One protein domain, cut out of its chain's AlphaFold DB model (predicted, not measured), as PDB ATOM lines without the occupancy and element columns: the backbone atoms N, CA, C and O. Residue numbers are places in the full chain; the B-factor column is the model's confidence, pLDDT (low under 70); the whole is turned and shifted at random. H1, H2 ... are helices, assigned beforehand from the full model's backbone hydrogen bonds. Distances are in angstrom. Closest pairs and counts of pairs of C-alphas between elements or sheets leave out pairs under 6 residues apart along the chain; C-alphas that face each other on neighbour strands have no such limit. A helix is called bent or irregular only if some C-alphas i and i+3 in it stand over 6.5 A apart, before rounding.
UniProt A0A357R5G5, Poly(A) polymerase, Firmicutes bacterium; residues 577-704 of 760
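This is residues 577 to 704 of the 760 residues of the protein "Poly(A) polymerase" of Firmicutes bacterium (UniProt A0A357R5G5). The longest helix, the bent H4, runs along one side of the domain and H1 along the opposite side, with H2 and the short helix H6 packed between H1 and H4a as the core, H2 folding back on H1 as a hairpin. H3 makes one end of the long axis, while H5 and H7, crossing each other, make the other end beside H4b. The printed part has 128 residues with seven named helices, in order H1 to H7, and no named strand; the class is all helix. It is compact, with a radius of gyration of the C-alphas of 14.4 A, and spans 41 by 28 by 23 A.

H4, residues 638 to 659, was assigned as one helix by its hydrogen bonds but is bent: C-alphas 648 and 651 are 7.3 A apart. Arm H4a, residues 638 to 648, is 15.8 A long and begins at C-alpha 638 (34.162, -21.018, -33.296); arm H4b, residues 651 to 659, is 12.2 A long. H6 is residues 676 to 685, 14.2 A. H1, residues 583 to 601, is 27.7 A long and begins at C-alpha 583 (7.478, -28.517, -21.393); H2 is residues 608 to 618, 16.4 A. H3, residues 622 to 631, is irregular, with C-alphas 623 and 626 7.1 A apart. H5 is residues 664 to 671. H7, residues 690 to 703, is 18.1 A long and ends at C-alpha 703 (14.329, -10.350, -48.658); it is only just irregular, with C-alphas 700 and 703 6.6 A apart.

H4a and H4b stand at a steep tilt of 48 degrees. H4a touches the hub, H6, closest at the C-alphas of Val 646 and Ala 678, 5.5 A. H6 touches H1 at a steep tilt of 39 degrees, opposite ways, closest at the C-alphas of Ala 592 and Ala 684, 4.8 A. H1 and H2 form a hairpin at a shallow tilt of 20 degrees. H2 touches H4a, closest at the C-alphas of Leu 614 and Val 643, 5.6 A. H3 is close to H2 but not clearly touching, with the C-alphas of Leu 617 and Trp 625 6.5 A apart. H6 and H7 form a hairpin, touching with residues 692 to 696 of H7 alone. H5 and H7 touch about perpendicular, at 86 degrees, closest at the C-alphas of Phe 668 and Tyr 699, 6.4 A. H1 is apart from both arms of H4. Every O i to N i+4 pair is within hydrogen-bond range in H1, H4a, H4b, H5, H6 and H7, against 5 of 7 in H2 and 4 of 6 in H3.

The two C-alphas farthest apart, those of Gln 631 and Ser 663, are 42.3 A apart. The printed part has no cut and no long link. The mean pLDDT of the printed part is 91.1, and residue 660 alone is under 70.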
ATOM      1  N   PRO A 577      25.008 -29.032 -15.788       91.44
ATOM      2  CA  PRO A 577      24.614 -28.832 -14.400       91.44
ATOM      3  C   PRO A 577      23.536 -27.752 -14.269       91.44
ATOM      4  O   PRO A 577      23.650 -26.665 -14.829       91.44
ATOM      5  N   GLY A 578      22.476 -28.054 -13.518       90.94
ATOM      6  CA  GLY A 578      21.371 -27.117 -13.292       90.94
ATOM      7  C   GLY A 578      20.398 -26.956 -14.465       90.94
ATOM      8  O   GLY A 578      19.559 -26.067 -14.402       90.94
ATOM      9  N   LEU A 579      20.475 -27.798 -15.504       94.12
ATOM     10  CA  LEU A 579      19.516 -27.791 -16.613       94.12
ATOM     11  C   LEU A 579      18.073 -27.995 -16.120       94.12
ATOM     12  O   LEU A 579      17.733 -29.057 -15.584       94.12
ATOM     13  N   GLU A 580      17.201 -27.030 -16.404       92.06
ATOM     14  CA  GLU A 580      15.767 -27.151 -16.154       92.06
ATOM     15  C   GLU A 580      15.042 -27.745 -17.367       92.06
ATOM     16  O   GLU A 580      14.992 -27.172 -18.453       92.06
ATOM     17  N   TRP A 581      14.431 -28.924 -17.199       94.19
ATOM     18  CA  TRP A 581      13.663 -29.542 -18.281       94.19
ATOM     19  C   TRP A 581      12.183 -29.160 -18.221       94.19
ATOM     20  O   TRP A 581      11.375 -29.825 -17.559       94.19
ATOM     21  N   SER A 582      11.815 -28.118 -18.963       93.94
ATOM     22  CA  SER A 582      10.440 -27.630 -19.073       93.94
ATOM     23  C   SER A 582       9.667 -28.257 -20.252       93.94
ATOM     24  O   SER A 582      10.238 -28.801 -21.201       93.94
ATOM     25  N   ARG A 583       8.325 -28.167 -20.227       92.56
ATOM     26  CA  ARG A 583       7.478 -28.517 -21.393       92.56
ATOM     27  C   ARG A 583       7.689 -27.566 -22.574       92.56
ATOM     28  O   ARG A 583       7.308 -27.888 -23.698       92.56
ATOM     29  N   GLU A 584       8.202 -26.367 -22.311       93.25
ATOM     30  CA  GLU A 584       8.574 -25.415 -23.355       93.25
ATOM     31  C   GLU A 584       9.840 -25.896 -24.065       93.25
ATOM     32  O   GLU A 584       9.790 -26.110 -25.273       93.25
ATOM     33  N   LEU A 585      10.902 -26.220 -23.319       94.88
ATOM     34  CA  LEU A 585      12.136 -26.782 -23.874       94.88
ATOM     35  C   LEU A 585      11.865 -28.023 -24.741       94.88
ATOM     36  O   LEU A 585      12.393 -28.141 -25.843       94.88
ATOM     37  N   GLU A 586      10.992 -28.934 -24.300       94.00
ATOM     38  CA  GLU A 586      10.627 -30.115 -25.095       94.00
ATOM     39  C   GLU A 586       9.977 -29.738 -26.442       94.00
ATOM     40  O   GLU A 586      10.325 -30.305 -27.482       94.00
ATOM     41  N   ARG A 587       9.086 -28.735 -26.459       94.31
ATOM     42  CA  ARG A 587       8.492 -28.212 -27.702       94.31
ATOM     43  C   ARG A 587       9.541 -27.554 -28.596       94.31
ATOM     44  O   ARG A 587       9.509 -27.772 -29.809       94.31
ATOM     45  N   GLN A 588      10.475 -26.808 -28.015       95.81
ATOM     46  CA  GLN A 588      11.563 -26.155 -28.743       95.81
ATOM     47  C   GLN A 588      12.535 -27.169 -29.356       95.81
ATOM     48  O   GLN A 588      12.915 -27.025 -30.513       95.81
ATOM     49  N   ILE A 589      12.879 -28.245 -28.643       95.81
ATOM     50  CA  ILE A 589      13.724 -29.334 -29.162       95.81
ATOM     51  C   ILE A 589      13.043 -30.041 -30.347       95.81
ATOM     52  O   ILE A 589      13.691 -30.329 -31.358       95.81
ATOM     53  N   ILE A 590      11.733 -30.298 -30.262       93.19
ATOM     54  CA  ILE A 590      10.957 -30.878 -31.372       93.19
ATOM     55  C   ILE A 590      10.936 -29.925 -32.575       93.19
ATOM     56  O   ILE A 590      11.098 -30.367 -33.715       93.19
ATOM     57  N   ALA A 591      10.760 -28.623 -32.341       93.62
ATOM     58  CA  ALA A 591      10.820 -27.615 -33.393       93.62
ATOM     59  C   ALA A 591      12.219 -27.539 -34.025       93.62
ATOM     60  O   ALA A 591      12.331 -27.558 -35.251       93.62
ATOM     61  N   ALA A 592      13.278 -27.554 -33.211       95.69
ATOM     62  CA  ALA A 592      14.667 -27.561 -33.656       95.69
ATOM     63  C   ALA A 592      14.977 -28.753 -34.565       95.69
ATOM     64  O   ALA A 592      15.676 -28.581 -35.556       95.69
ATOM     65  N   ALA A 593      14.418 -29.939 -34.296       91.31
ATOM     66  CA  ALA A 593      14.573 -31.091 -35.186       91.31
ATOM     67  C   ALA A 593      13.983 -30.848 -36.580       91.31
ATOM     68  O   ALA A 593      14.656 -31.091 -37.581       91.31
ATOM     69  N   ARG A 594      12.768 -30.291 -36.653       90.75
ATOM     70  CA  ARG A 594      12.124 -29.949 -37.932       90.75
ATOM     71  C   ARG A 594      12.907 -28.873 -38.685       90.75
ATOM     72  O   ARG A 594      13.116 -28.997 -39.886       90.75
ATOM     73  N   ILE A 595      13.362 -27.843 -37.974       91.56
ATOM     74  CA  ILE A 595      14.091 -26.705 -38.552       91.56
ATOM     75  C   ILE A 595      15.492 -27.113 -39.006       91.56
ATOM     76  O   ILE A 595      15.913 -26.726 -40.091       91.56
ATOM     77  N   SER A 596      16.206 -27.914 -38.215       90.25
ATOM     78  CA  SER A 596      17.524 -28.446 -38.571       90.25
ATOM     79  C   SER A 596      17.443 -29.315 -39.830       90.25
ATOM     80  O   SER A 596      18.251 -29.152 -40.744       90.25
ATOM     81  N   GLN A 597      16.423 -30.178 -39.922       87.06
ATOM     82  CA  GLN A 597      16.173 -30.984 -41.116       87.06
ATOM     83  C   GLN A 597      15.854 -30.109 -42.337       87.06
ATOM     84  O   GLN A 597      16.523 -30.241 -43.360       87.06
ATOM     85  N   TRP A 598      14.898 -29.184 -42.216       87.56
ATOM     86  CA  TRP A 598      14.535 -28.257 -43.292       87.56
ATOM     87  C   TRP A 598      15.734 -27.423 -43.769       87.56
ATOM     88  O   TRP A 598      16.011 -27.358 -44.963       87.56
ATOM     89  N   SER A 599      16.510 -26.860 -42.839       88.00
ATOM     90  CA  SER A 599      17.728 -26.092 -43.135       88.00
ATOM     91  C   SER A 599      18.756 -26.913 -43.913       88.00
ATOM     92  O   SER A 599      19.412 -26.397 -44.818       88.00
ATOM     93  N   LYS A 600      18.906 -28.198 -43.571       84.75
ATOM     94  CA  LYS A 600      19.810 -29.116 -44.266       84.75
ATOM     95  C   LYS A 600      19.319 -29.434 -45.679       84.75
ATOM     96  O   LYS A 600      20.127 -29.433 -46.600       84.75
ATOM     97  N   GLU A 601      18.023 -29.687 -45.855       86.12
ATOM     98  CA  GLU A 601      17.407 -29.970 -47.161       86.12
ATOM     99  C   GLU A 601      17.510 -28.774 -48.117       86.12
ATOM    100  O   GLU A 601      17.811 -28.951 -49.295       86.12
ATOM    101  N   GLN A 602      17.348 -27.556 -47.597       83.94
ATOM    102  CA  GLN A 602      17.483 -26.311 -48.360       83.94
ATOM    103  C   GLN A 602      18.936 -25.812 -48.470       83.94
ATOM    104  O   GLN A 602      19.184 -24.765 -49.055       83.94
ATOM    105  N   SER A 603      19.911 -26.537 -47.903       85.44
ATOM    106  CA  SER A 603      21.327 -26.131 -47.851       85.44
ATOM    107  C   SER A 603      21.576 -24.735 -47.247       85.44
ATOM    108  O   SER A 603      22.597 -24.116 -47.532       85.44
ATOM    109  N   ILE A 604      20.678 -24.256 -46.375       84.75
ATOM    110  CA  ILE A 604      20.748 -22.928 -45.740       84.75
ATOM    111  C   ILE A 604      21.884 -22.888 -44.714       84.75
ATOM    112  O   ILE A 604      22.741 -22.007 -44.737       84.75
ATOM    113  N   PHE A 605      21.898 -23.852 -43.789       86.94
ATOM    114  CA  PHE A 605      22.898 -23.919 -42.727       86.94
ATOM    115  C   PHE A 605      23.217 -25.375 -42.350       86.94
ATOM    116  O   PHE A 605      22.436 -26.019 -41.640       86.94
ATOM    117  N   PRO A 606      24.381 -25.910 -42.772       82.00
ATOM    118  CA  PRO A 606      24.776 -27.297 -42.499       82.00
ATOM    119  C   PRO A 606      24.968 -27.625 -41.011       82.00
ATOM    120  O   PRO A 606      24.904 -28.786 -40.611       82.00
ATOM    121  N   GLN A 607      25.215 -26.613 -40.175       88.06
ATOM    122  CA  GLN A 607      25.498 -26.774 -38.744       88.06
ATOM    123  C   GLN A 607      24.234 -26.627 -37.875       88.06
ATOM    124  O   GLN A 607      24.330 -26.287 -36.700       88.06
ATOM    125  N   GLY A 608      23.044 -26.908 -38.425       89.44
ATOM    126  CA  GLY A 608      21.755 -26.807 -37.716       89.44
ATOM    127  C   GLY A 608      21.661 -27.621 -36.416       89.44
ATOM    128  O   GLY A 608      20.880 -27.284 -35.530       89.44
ATOM    129  N   TRP A 609      22.520 -28.628 -36.235       92.88
ATOM    130  CA  TRP A 609      22.671 -29.367 -34.976       92.88
ATOM    131  C   TRP A 609      23.104 -28.480 -33.789       92.88
ATOM    132  O   TRP A 609      22.889 -28.864 -32.643       92.88
ATOM    133  N   LEU A 610      23.662 -27.284 -34.025       95.88
ATOM    134  CA  LEU A 610      24.002 -26.314 -32.973       95.88
ATOM    135  C   LEU A 610      22.774 -25.737 -32.250       95.88
ATOM    136  O   LEU A 610      22.920 -25.188 -31.161       95.88
ATOM    137  N   LEU A 611      21.565 -25.905 -32.799       96.69
ATOM    138  CA  LEU A 611      20.325 -25.518 -32.121       96.69
ATOM    139  C   LEU A 611      20.143 -26.256 -30.788       96.69
ATOM    140  O   LEU A 611      19.650 -25.672 -29.831       96.69
ATOM    141  N   TYR A 612      20.557 -27.522 -30.696       96.25
ATOM    142  CA  TYR A 612      20.375 -28.314 -29.480       96.25
ATOM    143  C   TYR A 612      21.241 -27.843 -28.304       96.25
ATOM    144  O   TYR A 612      20.662 -27.538 -27.263       96.25
ATOM    145  N   PRO A 613      22.584 -27.733 -28.415       95.25
ATOM    146  CA  PRO A 613      23.387 -27.199 -27.319       95.25
ATOM    147  C   PRO A 613      22.985 -25.762 -26.962       95.25
ATOM    148  O   PRO A 613      22.987 -25.426 -25.786       95.25
ATOM    149  N   LEU A 614      22.561 -24.944 -27.934       96.00
ATOM    150  CA  LEU A 614      22.048 -23.596 -27.680       96.00
ATOM    151  C   LEU A 614      20.793 -23.605 -26.797       96.00
ATOM    152  O   LEU A 614      20.761 -22.921 -25.775       96.00
ATOM    153  N   LEU A 615      19.771 -24.385 -27.168       95.62
ATOM    154  CA  LEU A 615      18.521 -24.472 -26.403       95.62
ATOM    155  C   LEU A 615      18.747 -25.048 -25.002       95.62
ATOM    156  O   LEU A 615      18.137 -24.584 -24.046       95.62
ATOM    157  N   LEU A 616      19.646 -26.027 -24.865       95.00
ATOM    158  CA  LEU A 616      19.977 -26.607 -23.564       95.00
ATOM    159  C   LEU A 616      20.742 -25.622 -22.665       95.00
ATOM    160  O   LEU A 616      20.459 -25.551 -21.474       95.00
ATOM    161  N   LEU A 617      21.684 -24.848 -23.214       93.25
ATOM    162  CA  LEU A 617      22.425 -23.837 -22.449       93.25
ATOM    163  C   LEU A 617      21.530 -22.687 -21.983       93.25
ATOM    164  O   LEU A 617      21.737 -22.167 -20.890       93.25
ATOM    165  N   LYS A 618      20.528 -22.306 -22.783       91.94
ATOM    166  CA  LYS A 618      19.563 -21.264 -22.410       91.94
ATOM    167  C   LYS A 618      18.803 -21.612 -21.124       91.94
ATOM    168  O   LYS A 618      18.551 -20.729 -20.313       91.94
ATOM    169  N   GLU A 619      18.468 -22.886 -20.938       92.44
ATOM    170  CA  GLU A 619      17.741 -23.388 -19.763       92.44
ATOM    171  C   GLU A 619      18.685 -23.810 -18.616       92.44
ATOM    172  O   GLU A 619      18.257 -24.440 -17.650       92.44
ATOM    173  N   ALA A 620      19.982 -23.497 -18.728       93.50
ATOM    174  CA  ALA A 620      20.989 -23.744 -17.704       93.50
ATOM    175  C   ALA A 620      21.479 -22.418 -17.088       93.50
ATOM    176  O   ALA A 620      21.567 -21.402 -17.789       93.50
ATOM    177  N   PRO A 621      21.849 -22.405 -15.793       93.69
ATOM    178  CA  PRO A 621      22.374 -21.210 -15.139       93.69
ATOM    179  C   PRO A 621      23.669 -20.737 -15.814       93.69
ATOM    180  O   PRO A 621      24.503 -21.552 -16.219       93.69
ATOM    181  N   ARG A 622      23.861 -19.414 -15.920       91.62
ATOM    182  CA  ARG A 622      25.020 -18.819 -16.617       91.62
ATOM    183  C   ARG A 622      26.353 -19.275 -16.025       91.62
ATOM    184  O   ARG A 622      27.327 -19.434 -16.755       91.62
ATOM    185  N   GLU A 623      26.396 -19.532 -14.723       93.25
ATOM    186  CA  GLU A 623      27.575 -20.028 -14.015       93.25
ATOM    187  C   GLU A 623      28.003 -21.424 -14.507       93.25
ATOM    188  O   GLU A 623      29.192 -21.737 -14.498       93.25
ATOM    189  N   ALA A 624      27.060 -22.241 -14.993       93.12
ATOM    190  CA  ALA A 624      27.312 -23.589 -15.505       93.12
ATOM    191  C   ALA A 624      27.680 -23.625 -16.998       93.12
ATOM    192  O   ALA A 624      28.027 -24.689 -17.519       93.12
ATOM    193  N   TRP A 625      27.627 -22.496 -17.717       94.12
ATOM    194  CA  TRP A 625      27.880 -22.471 -19.164       94.12
ATOM    195  C   TRP A 625      29.293 -22.928 -19.516       94.12
ATOM    196  O   TRP A 625      29.465 -23.708 -20.448       94.12
ATOM    197  N   ALA A 626      30.304 -22.477 -18.770       92.00
ATOM    198  CA  ALA A 626      31.698 -22.814 -19.056       92.00
ATOM    199  C   ALA A 626      31.960 -24.327 -18.954       92.00
ATOM    200  O   ALA A 626      32.579 -24.902 -19.849       92.00
ATOM    201  N   GLU A 627      31.447 -24.962 -17.897       91.12
ATOM    202  CA  GLU A 627      31.538 -26.410 -17.688       91.12
ATOM    203  C   GLU A 627      30.720 -27.174 -18.737       91.12
ATOM    204  O   GLU A 627      31.226 -28.098 -19.371       91.12
ATOM    205  N   SER A 628      29.488 -26.734 -19.006       93.44
ATOM    206  CA  SER A 628      28.613 -27.363 -20.001       93.44
ATOM    207  C   SER A 628      29.230 -27.328 -21.403       93.44
ATOM    208  O   SER A 628      29.255 -28.334 -22.105       93.44
ATOM    209  N   LEU A 629      29.792 -26.190 -21.821       93.81
ATOM    210  CA  LEU A 629      30.471 -26.039 -23.114       93.81
ATOM    211  C   LEU A 629      31.720 -26.917 -23.229       93.81
ATOM    212  O   LEU A 629      32.046 -27.378 -24.326       93.81
ATOM    213  N   GLU A 630      32.419 -27.150 -22.120       91.81
ATOM    214  CA  GLU A 630      33.529 -28.094 -22.069       91.81
ATOM    215  C   GLU A 630      33.041 -29.523 -22.292       91.81
ATOM    216  O   GLU A 630      33.510 -30.170 -23.229       91.81
ATOM    217  N   GLN A 631      32.046 -29.978 -21.525       90.00
ATOM    218  CA  GLN A 631      31.473 -31.325 -21.646       90.00
ATOM    219  C   GLN A 631      30.851 -31.584 -23.027       90.00
ATOM    220  O   GLN A 631      30.976 -32.678 -23.581       90.00
ATOM    221  N   LEU A 632      30.238 -30.561 -23.629       90.62
ATOM    222  CA  LEU A 632      29.698 -30.595 -24.992       90.62
ATOM    223  C   LEU A 632      30.794 -30.584 -26.081       90.62
ATOM    224  O   LEU A 632      30.480 -30.742 -27.261       90.62
ATOM    225  N   GLY A 633      32.068 -30.404 -25.714       90.81
ATOM    226  CA  GLY A 633      33.212 -30.340 -26.632       90.81
ATOM    227  C   GLY A 633      33.251 -29.090 -27.503       90.81
ATOM    228  O   GLY A 633      33.824 -29.121 -28.590       90.81
ATOM    229  N   LEU A 634      32.624 -28.003 -27.054       92.06
ATOM    230  CA  LEU A 634      32.585 -26.727 -27.763       92.06
ATOM    231  C   LEU A 634      33.644 -25.745 -27.246       92.06
ATOM    232  O   LEU A 634      33.930 -24.759 -27.922       92.06
ATOM    233  N   ARG A 635      34.260 -25.995 -26.085       90.56
ATOM    234  CA  ARG A 635      35.211 -25.061 -25.468       90.56
ATOM    235  C   ARG A 635      36.366 -24.673 -26.408       90.56
ATOM    236  O   ARG A 635      37.066 -25.529 -26.940       90.56
ATOM    237  N   GLY A 636      36.580 -23.371 -26.589       85.44
ATOM    238  CA  GLY A 636      37.628 -22.790 -27.435       85.44
ATOM    239  C   GLY A 636      37.354 -22.843 -28.944       85.44
ATOM    240  O   GLY A 636      38.226 -22.473 -29.727       85.44
ATOM    241  N   SER A 637      36.170 -23.296 -29.365       89.62
ATOM    242  CA  SER A 637      35.798 -23.422 -30.780       89.62
ATOM    243  C   SER A 637      35.073 -22.180 -31.320       89.62
ATOM    244  O   SER A 637      34.544 -21.364 -30.561       89.62
ATOM    245  N   LYS A 638      35.000 -22.050 -32.653       91.44
ATOM    246  CA  LYS A 638      34.162 -21.018 -33.296       91.44
ATOM    247  C   LYS A 638      32.679 -21.269 -33.014       91.44
ATOM    248  O   LYS A 638      31.908 -20.325 -32.871       91.44
ATOM    249  N   GLU A 639      32.296 -22.537 -32.891       93.25
ATOM    250  CA  GLU A 639      30.947 -22.955 -32.538       93.25
ATOM    251  C   GLU A 639      30.541 -22.463 -31.144       93.25
ATOM    252  O   GLU A 639      29.404 -22.033 -30.979       93.25
ATOM    253  N   GLN A 640      31.454 -22.442 -30.162       93.94
ATOM    254  CA  GLN A 640      31.173 -21.829 -28.857       93.94
ATOM    255  C   GLN A 640      30.830 -20.347 -28.998       93.94
ATOM    256  O   GLN A 640      29.828 -19.913 -28.440       93.94
ATOM    257  N   GLN A 641      31.662 -19.573 -29.703       92.81
ATOM    258  CA  GLN A 641      31.441 -18.130 -29.860       92.81
ATOM    259  C   GLN A 641      30.062 -17.858 -30.458       92.81
ATOM    260  O   GLN A 641      29.303 -17.055 -29.925       92.81
ATOM    261  N   LEU A 642      29.723 -18.606 -31.508       94.38
ATOM    262  CA  LEU A 642      28.437 -18.511 -32.179       94.38
ATOM    263  C   LEU A 642      27.269 -18.898 -31.255       94.38
ATOM    264  O   LEU A 642      26.293 -18.159 -31.170       94.38
ATOM    265  N   VAL A 643      27.351 -20.032 -30.550       95.44
ATOM    266  CA  VAL A 643      26.280 -20.490 -29.648       95.44
ATOM    267  C   VAL A 643      26.058 -19.502 -28.501       95.44
ATOM    268  O   VAL A 643      24.911 -19.168 -28.221       95.44
ATOM    269  N   CYS A 644      27.128 -19.009 -27.871       94.12
ATOM    270  CA  CYS A 644      27.034 -18.040 -26.779       94.12
ATOM    271  C   CYS A 644      26.451 -16.705 -27.246       94.12
ATOM    272  O   CYS A 644      25.510 -16.222 -26.622       94.12
ATOM    273  N   GLN A 645      26.958 -16.148 -28.354       94.06
ATOM    274  CA  GLN A 645      26.450 -14.894 -28.915       94.06
ATOM    275  C   GLN A 645      24.943 -14.987 -29.173       94.06
ATOM    276  O   GLN A 645      24.169 -14.154 -28.707       94.06
ATOM    277  N   VAL A 646      24.509 -16.039 -29.874       95.56
ATOM    278  CA  VAL A 646      23.092 -16.201 -30.205       95.56
ATOM    279  C   VAL A 646      22.255 -16.425 -28.946       95.56
ATOM    280  O   VAL A 646      21.183 -15.843 -28.836       95.56
ATOM    281  N   ALA A 647      22.719 -17.230 -27.987       93.12
ATOM    282  CA  ALA A 647      21.980 -17.481 -26.750       93.12
ATOM    283  C   ALA A 647      21.722 -16.194 -25.940       93.12
ATOM    284  O   ALA A 647      20.656 -16.064 -25.339       93.12
ATOM    285  N   GLU A 648      22.658 -15.241 -25.942       91.12
ATOM    286  CA  GLU A 648      22.514 -13.957 -25.244       91.12
ATOM    287  C   GLU A 648      21.558 -12.987 -25.955       91.12
ATOM    288  O   GLU A 648      20.789 -12.286 -25.294       91.12
ATOM    289  N   GLU A 649      21.572 -12.957 -27.289       91.25
ATOM    290  CA  GLU A 649      20.801 -11.993 -28.087       91.25
ATOM    291  C   GLU A 649      19.382 -12.482 -28.443       91.25
ATOM    292  O   GLU A 649      18.501 -11.671 -28.752       91.25
ATOM    293  N   LEU A 650      19.121 -13.792 -28.365       93.12
ATOM    294  CA  LEU A 650      17.899 -14.420 -28.885       93.12
ATOM    295  C   LEU A 650      16.603 -13.843 -28.302       93.12
ATOM    296  O   LEU A 650      15.631 -13.644 -29.031       93.12
ATOM    297  N   GLU A 651      16.557 -13.583 -26.995       91.38
ATOM    298  CA  GLU A 651      15.352 -13.029 -26.366       91.38
ATOM    299  C   GLU A 651      15.085 -11.586 -26.776       91.38
ATOM    300  O   GLU A 651      13.931 -11.211 -26.980       91.38
ATOM    301  N   HIS A 652      16.141 -10.782 -26.895       91.88
ATOM    302  CA  HIS A 652      16.029  -9.404 -27.352       91.88
ATOM    303  C   HIS A 652      15.510  -9.371 -28.793       91.88
ATOM    304  O   HIS A 652      14.548  -8.667 -29.093       91.88
ATOM    305  N   LEU A 653      16.091 -10.206 -29.659       91.69
ATOM    306  CA  LEU A 653      15.695 -10.324 -31.058       91.69
ATOM    307  C   LEU A 653      14.250 -10.835 -31.211       91.69
ATOM    308  O   LEU A 653      13.490 -10.305 -32.019       91.69
ATOM    309  N   SER A 654      13.843 -11.812 -30.391       92.62
ATOM    310  CA  SER A 654      12.462 -12.314 -30.364       92.62
ATOM    311  C   SER A 654      11.466 -11.216 -29.979       92.62
ATOM    312  O   SER A 654      10.457 -11.033 -30.659       92.62
ATOM    313  N   ARG A 655      11.768 -10.426 -28.936       90.69
ATOM    314  CA  ARG A 655      10.910  -9.312 -28.499       90.69
ATOM    315  C   ARG A 655      10.805  -8.209 -29.554       90.69
ATOM    316  O   ARG A 655       9.705  -7.708 -29.774       90.69
ATOM    317  N   ALA A 656      11.907  -7.855 -30.215       89.75
ATOM    318  CA  ALA A 656      11.913  -6.846 -31.276       89.75
ATOM    319  C   ALA A 656      10.982  -7.236 -32.441       89.75
ATOM    320  O   ALA A 656      10.160  -6.436 -32.872       89.75
ATOM    321  N   LEU A 657      11.020  -8.502 -32.874       87.62
ATOM    322  CA  LEU A 657      10.151  -9.016 -33.944       87.62
ATOM    323  C   LEU A 657       8.670  -9.150 -33.556       87.62
ATOM    324  O   LEU A 657       7.819  -9.254 -34.437       87.62
ATOM    325  N   GLN A 658       8.351  -9.222 -32.262       84.12
ATOM    326  CA  GLN A 658       6.974  -9.390 -31.783       84.12
ATOM    327  C   GLN A 658       6.271  -8.062 -31.483       84.12
ATOM    328  O   GLN A 658       5.053  -7.972 -31.655       84.12
ATOM    329  N   ASN A 659       7.018  -7.057 -31.021       75.19
ATOM    330  CA  ASN A 659       6.462  -5.797 -30.521       75.19
ATOM    331  C   ASN A 659       6.304  -4.711 -31.593       75.19
ATOM    332  O   ASN A 659       5.601  -3.731 -31.352       75.19
ATOM    333  N   GLU A 660       6.936  -4.864 -32.754       67.81
ATOM    334  CA  GLU A 660       6.943  -3.851 -33.808       67.81
ATOM    335  C   GLU A 660       6.144  -4.323 -35.034       67.81
ATOM    336  O   GLU A 660       6.357  -5.425 -35.542       67.81
ATOM    337  N   ASP A 661       5.241  -3.474 -35.549       70.94
ATOM    338  CA  ASP A 661       4.665  -3.632 -36.895       70.94
ATOM    339  C   ASP A 661       5.751  -3.289 -37.930       70.94
ATOM    340  O   ASP A 661       5.783  -2.210 -38.528       70.94
ATOM    341  N   LEU A 662       6.712  -4.198 -38.079       79.25
ATOM    342  CA  LEU A 662       7.858  -4.019 -38.956       79.25
ATOM    343  C   LEU A 662       7.432  -4.091 -40.423       79.25
ATOM    344  O   LEU A 662       6.823  -5.058 -40.883       79.25
ATOM    345  N   SER A 663       7.831  -3.071 -41.181       87.19
ATOM    346  CA  SER A 663       7.868  -3.139 -42.644       87.19
ATOM    347  C   SER A 663       8.838  -4.240 -43.109       87.19
ATOM    348  O   SER A 663       9.755  -4.586 -42.358       87.19
ATOM    349  N   PRO A 664       8.698  -4.787 -44.333       88.94
ATOM    350  CA  PRO A 664       9.640  -5.774 -44.864       88.94
ATOM    351  C   PRO A 664      11.101  -5.322 -44.785       88.94
ATOM    352  O   PRO A 664      11.963  -6.093 -44.376       88.94
ATOM    353  N   GLY A 665      11.396  -4.054 -45.071       87.81
ATOM    354  CA  GLY A 665      12.738  -3.534 -44.876       87.81
ATOM    355  C   GLY A 665      13.149  -3.487 -43.402       87.81
ATOM    356  O   GLY A 665      14.308  -3.722 -43.090       87.81
ATOM    357  N   GLY A 666      12.224  -3.230 -42.469       89.38
ATOM    358  CA  GLY A 666      12.520  -3.241 -41.031       89.38
ATOM    359  C   GLY A 666      12.894  -4.640 -40.542       89.38
ATOM    360  O   GLY A 666      13.821  -4.796 -39.754       89.38
ATOM    361  N   ILE A 667      12.230  -5.661 -41.089       91.94
ATOM    362  CA  ILE A 667      12.603  -7.065 -40.902       91.94
ATOM    363  C   ILE A 667      14.010  -7.318 -41.464       91.94
ATOM    364  O   ILE A 667      14.820  -7.955 -40.795       91.94
ATOM    365  N   PHE A 668      14.317  -6.806 -42.662       92.81
ATOM    366  CA  PHE A 668      15.645  -6.940 -43.270       92.81
ATOM    367  C   PHE A 668      16.743  -6.318 -42.398       92.81
ATOM    368  O   PHE A 668      17.703  -7.007 -42.075       92.81
ATOM    369  N   ASP A 669      16.589  -5.071 -41.948       90.56
ATOM    370  CA  ASP A 669      17.593  -4.394 -41.112       90.56
ATOM    371  C   ASP A 669      17.862  -5.138 -39.799       90.56
ATOM    372  O   ASP A 669      18.995  -5.178 -39.320       90.56
ATOM    373  N   LEU A 670      16.815  -5.722 -39.212       91.75
ATOM    374  CA  LEU A 670      16.916  -6.438 -37.948       91.75
ATOM    375  C   LEU A 670      17.577  -7.815 -38.110       91.75
ATOM    376  O   LEU A 670      18.339  -8.233 -37.237       91.75
ATOM    377  N   LEU A 671      17.286  -8.527 -39.205       93.69
ATOM    378  CA  LEU A 671      17.719  -9.912 -39.420       93.69
ATOM    379  C   LEU A 671      19.015 -10.053 -40.230       93.69
ATOM    380  O   LEU A 671      19.762 -10.997 -39.991       93.69
ATOM    381  N   GLN A 672      19.323  -9.123 -41.137       93.62
ATOM    382  CA  GLN A 672      20.535  -9.146 -41.963       93.62
ATOM    383  C   GLN A 672      21.855  -9.220 -41.177       93.62
ATOM    384  O   GLN A 672      22.721  -9.999 -41.584       93.62
ATOM    385  N   PRO A 673      22.054  -8.484 -40.062       93.88
ATOM    386  CA  PRO A 673      23.309  -8.561 -39.314       93.88
ATOM    387  C   PRO A 673      23.436  -9.841 -38.476       93.88
ATOM    388  O   PRO A 673      24.500 -10.100 -37.914       93.88
ATOM    389  N   GLN A 674      22.366 -10.629 -38.358       95.00
ATOM    390  CA  GLN A 674      22.312 -11.778 -37.466       95.00
ATOM    391  C   GLN A 674      22.910 -13.023 -38.129       95.00
ATOM    392  O   GLN A 674      22.694 -13.265 -39.321       95.00
ATOM    393  N   PRO A 675      23.629 -13.875 -37.378       94.44
ATOM    394  CA  PRO A 675      24.106 -15.134 -37.925       94.44
ATOM    395  C   PRO A 675      22.924 -16.050 -38.269       94.44
ATOM    396  O   PRO A 675      21.909 -16.064 -37.574       94.44
ATOM    397  N   THR A 676      23.075 -16.905 -39.282       93.81
ATOM    398  CA  THR A 676      22.011 -17.836 -39.709       93.81
ATOM    399  C   THR A 676      21.499 -18.716 -38.562       93.81
ATOM    400  O   THR A 676      20.305 -18.999 -38.489       93.81
ATOM    401  N   LEU A 677      22.372 -19.094 -37.616       95.88
ATOM    402  CA  LEU A 677      21.967 -19.828 -36.414       95.88
ATOM    403  C   LEU A 677      20.931 -19.059 -35.578       95.88
ATOM    404  O   LEU A 677      20.016 -19.692 -35.062       95.88
ATOM    405  N   ALA A 678      21.028 -17.729 -35.470       96.06
ATOM    406  CA  ALA A 678      20.049 -16.909 -34.753       96.06
ATOM    407  C   ALA A 678      18.671 -16.965 -35.411       96.06
ATOM    408  O   ALA A 678      17.670 -17.148 -34.722       96.06
ATOM    409  N   LEU A 679      18.616 -16.899 -36.744       95.00
ATOM    410  CA  LEU A 679      17.365 -16.988 -37.500       95.00
ATOM    411  C   LEU A 679      16.671 -18.335 -37.269       95.00
ATOM    412  O   LEU A 679      15.479 -18.396 -36.966       95.00
ATOM    413  N   LEU A 680      17.438 -19.425 -37.334       95.50
ATOM    414  CA  LEU A 680      16.926 -20.764 -37.053       95.50
ATOM    415  C   LEU A 680      16.532 -20.932 -35.576       95.50
ATOM    416  O   LEU A 680      15.521 -21.569 -35.275       95.50
ATOM    417  N   ALA A 681      17.295 -20.341 -34.652       96.50
ATOM    418  CA  ALA A 681      17.006 -20.371 -33.222       96.50
ATOM    419  C   ALA A 681      15.726 -19.600 -32.876       96.50
ATOM    420  O   ALA A 681      14.964 -20.073 -32.038       96.50
ATOM    421  N   LEU A 682      15.428 -18.482 -33.548       95.69
ATOM    422  CA  LEU A 682      14.161 -17.758 -33.382       95.69
ATOM    423  C   LEU A 682      12.964 -18.652 -33.716       95.69
ATOM    424  O   LEU A 682      12.013 -18.723 -32.936       95.69
ATOM    425  N   LEU A 683      13.034 -19.370 -34.841       94.50
ATOM    426  CA  LEU A 683      11.998 -20.314 -35.262       94.50
ATOM    427  C   LEU A 683      11.844 -21.477 -34.269       94.50
ATOM    428  O   LEU A 683      10.722 -21.899 -33.981       94.50
ATOM    429  N   ALA A 684      12.961 -21.994 -33.747       94.88
ATOM    430  CA  ALA A 684      12.975 -23.152 -32.856       94.88
ATOM    431  C   ALA A 684      12.525 -22.807 -31.433       94.88
ATOM    432  O   ALA A 684      11.776 -23.572 -30.831       94.88
ATOM    433  N   ALA A 685      12.946 -21.657 -30.912       94.75
ATOM    434  CA  ALA A 685      12.618 -21.196 -29.568       94.75
ATOM    435  C   ALA A 685      11.176 -20.671 -29.446       94.75
ATOM    436  O   ALA A 685      10.649 -20.616 -28.339       94.75
ATOM    437  N   ASN A 686      10.530 -20.310 -30.564       93.00
ATOM    438  CA  ASN A 686       9.182 -19.727 -30.579       93.00
ATOM    439  C   ASN A 686       8.223 -20.480 -31.534       93.00
ATOM    440  O   ASN A 686       7.640 -19.885 -32.445       93.00
ATOM    441  N   PRO A 687       7.997 -21.797 -31.355       85.69
ATOM    442  CA  PRO A 687       7.209 -22.606 -32.291       85.69
ATOM    443  C   PRO A 687       5.708 -22.268 -32.309       85.69
ATOM    444  O   PRO A 687       4.978 -22.783 -33.157       85.69
ATOM    445  N   GLY A 688       5.219 -21.424 -31.399       83.06
ATOM    446  CA  GLY A 688       3.843 -20.914 -31.398       83.06
ATOM    447  C   GLY A 688       3.666 -19.562 -32.098       83.06
ATOM    448  O   GLY A 688       2.541 -19.203 -32.436       83.06
ATOM    449  N   GLU A 689       4.750 -18.833 -32.360       88.62
ATOM    450  CA  GLU A 689       4.676 -17.415 -32.721       88.62
ATOM    451  C   GLU A 689       4.584 -17.211 -34.235       88.62
ATOM    452  O   GLU A 689       5.584 -17.161 -34.953       88.62
ATOM    453  N   ALA A 690       3.351 -17.094 -34.737       85.75
ATOM    454  CA  ALA A 690       3.080 -16.981 -36.170       85.75
ATOM    455  C   ALA A 690       3.700 -15.725 -36.804       85.75
ATOM    456  O   ALA A 690       4.234 -15.811 -37.905       85.75
ATOM    457  N   ARG A 691       3.670 -14.577 -36.110       86.62
ATOM    458  CA  ARG A 691       4.239 -13.313 -36.618       86.62
ATOM    459  C   ARG A 691       5.747 -13.411 -36.809       86.62
ATOM    460  O   ARG A 691       6.240 -13.158 -37.904       86.62
ATOM    461  N   LEU A 692       6.451 -13.864 -35.770       91.00
ATOM    462  CA  LEU A 692       7.896 -14.073 -35.802       91.00
ATOM    463  C   LEU A 692       8.281 -15.065 -36.904       91.00
ATOM    464  O   LEU A 692       9.197 -14.803 -37.679       91.00
ATOM    465  N   ARG A 693       7.545 -16.179 -37.020       90.25
ATOM    466  CA  ARG A 693       7.781 -17.170 -38.075       90.25
ATOM    467  C   ARG A 693       7.647 -16.553 -39.461       90.25
ATOM    468  O   ARG A 693       8.529 -16.750 -40.289       90.25
ATOM    469  N   SER A 694       6.560 -15.824 -39.705       89.69
ATOM    470  CA  SER A 694       6.321 -15.169 -40.990       89.69
ATOM    471  C   SER A 694       7.416 -14.158 -41.322       89.69
ATOM    472  O   SER A 694       7.859 -14.126 -42.463       89.69
ATOM    473  N   ALA A 695       7.894 -13.385 -40.342       92.06
ATOM    474  CA  ALA A 695       8.974 -12.423 -40.549       92.06
ATOM    475  C   ALA A 695      10.300 -13.106 -40.926       92.06
ATOM    476  O   ALA A 695      10.934 -12.725 -41.907       92.06
ATOM    477  N   VAL A 696      10.693 -14.155 -40.193       92.81
ATOM    478  CA  VAL A 696      11.941 -14.883 -40.473       92.81
ATOM    479  C   VAL A 696      11.879 -15.614 -41.818       92.81
ATOM    480  O   VAL A 696      12.840 -15.548 -42.579       92.81
ATOM    481  N   LEU A 697      10.761 -16.273 -42.149       90.25
ATOM    482  CA  LEU A 697      10.601 -16.942 -43.447       90.25
ATOM    483  C   LEU A 697      10.553 -15.941 -44.606       90.25
ATOM    484  O   LEU A 697      11.188 -16.175 -45.628       90.25
ATOM    485  N   LEU A 698       9.875 -14.799 -44.438       91.38
ATOM    486  CA  LEU A 698       9.880 -13.723 -45.432       91.38
ATOM    487  C   LEU A 698      11.308 -13.245 -45.721       91.38
ATOM    488  O   LEU A 698      11.666 -13.046 -46.881       91.38
ATOM    489  N   TYR A 699      12.126 -13.090 -44.678       93.81
ATOM    490  CA  TYR A 699      13.528 -12.733 -44.847       93.81
ATOM    491  C   TYR A 699      14.312 -13.811 -45.600       93.81
ATOM    492  O   TYR A 699      14.913 -13.500 -46.626       93.81
ATOM    493  N   LEU A 700      14.260 -15.063 -45.131       90.00
ATOM    494  CA  LEU A 700      15.036 -16.173 -45.693       90.00
ATOM    495  C   LEU A 700      14.654 -16.520 -47.138       90.00
ATOM    496  O   LEU A 700      15.526 -16.914 -47.899       90.00
ATOM    497  N   GLU A 701      13.379 -16.406 -47.509       87.56
ATOM    498  CA  GLU A 701      12.893 -16.827 -48.832       87.56
ATOM    499  C   GLU A 701      12.827 -15.691 -49.860       87.56
ATOM    500  O   GLU A 701      12.736 -15.964 -51.056       87.56
ATOM    501  N   LYS A 702      12.778 -14.424 -49.420       88.69
ATOM    502  CA  LYS A 702      12.550 -13.285 -50.326       88.69
ATOM    503  C   LYS A 702      13.496 -12.118 -50.118       88.69
ATOM    504  O   LYS A 702      14.024 -11.608 -51.098       88.69
ATOM    505  N   LEU A 703      13.646 -11.631 -48.886       91.44
ATOM    506  CA  LEU A 703      14.329 -10.350 -48.658       91.44
ATOM    507  C   LEU A 703      15.854 -10.473 -48.709       91.44
ATOM    508  O   LEU A 703      16.508  -9.527 -49.136       91.44
ATOM    509  N   ALA A 704      16.412 -11.607 -48.276       88.62
ATOM    510  CA  ALA A 704      17.857 -11.824 -48.232       88.62
ATOM    511  C   ALA A 704      18.512 -11.754 -49.625       88.62
ATOM    512  O   ALA A 704      19.589 -11.179 -49.754       88.62
TER     513      ALA A 704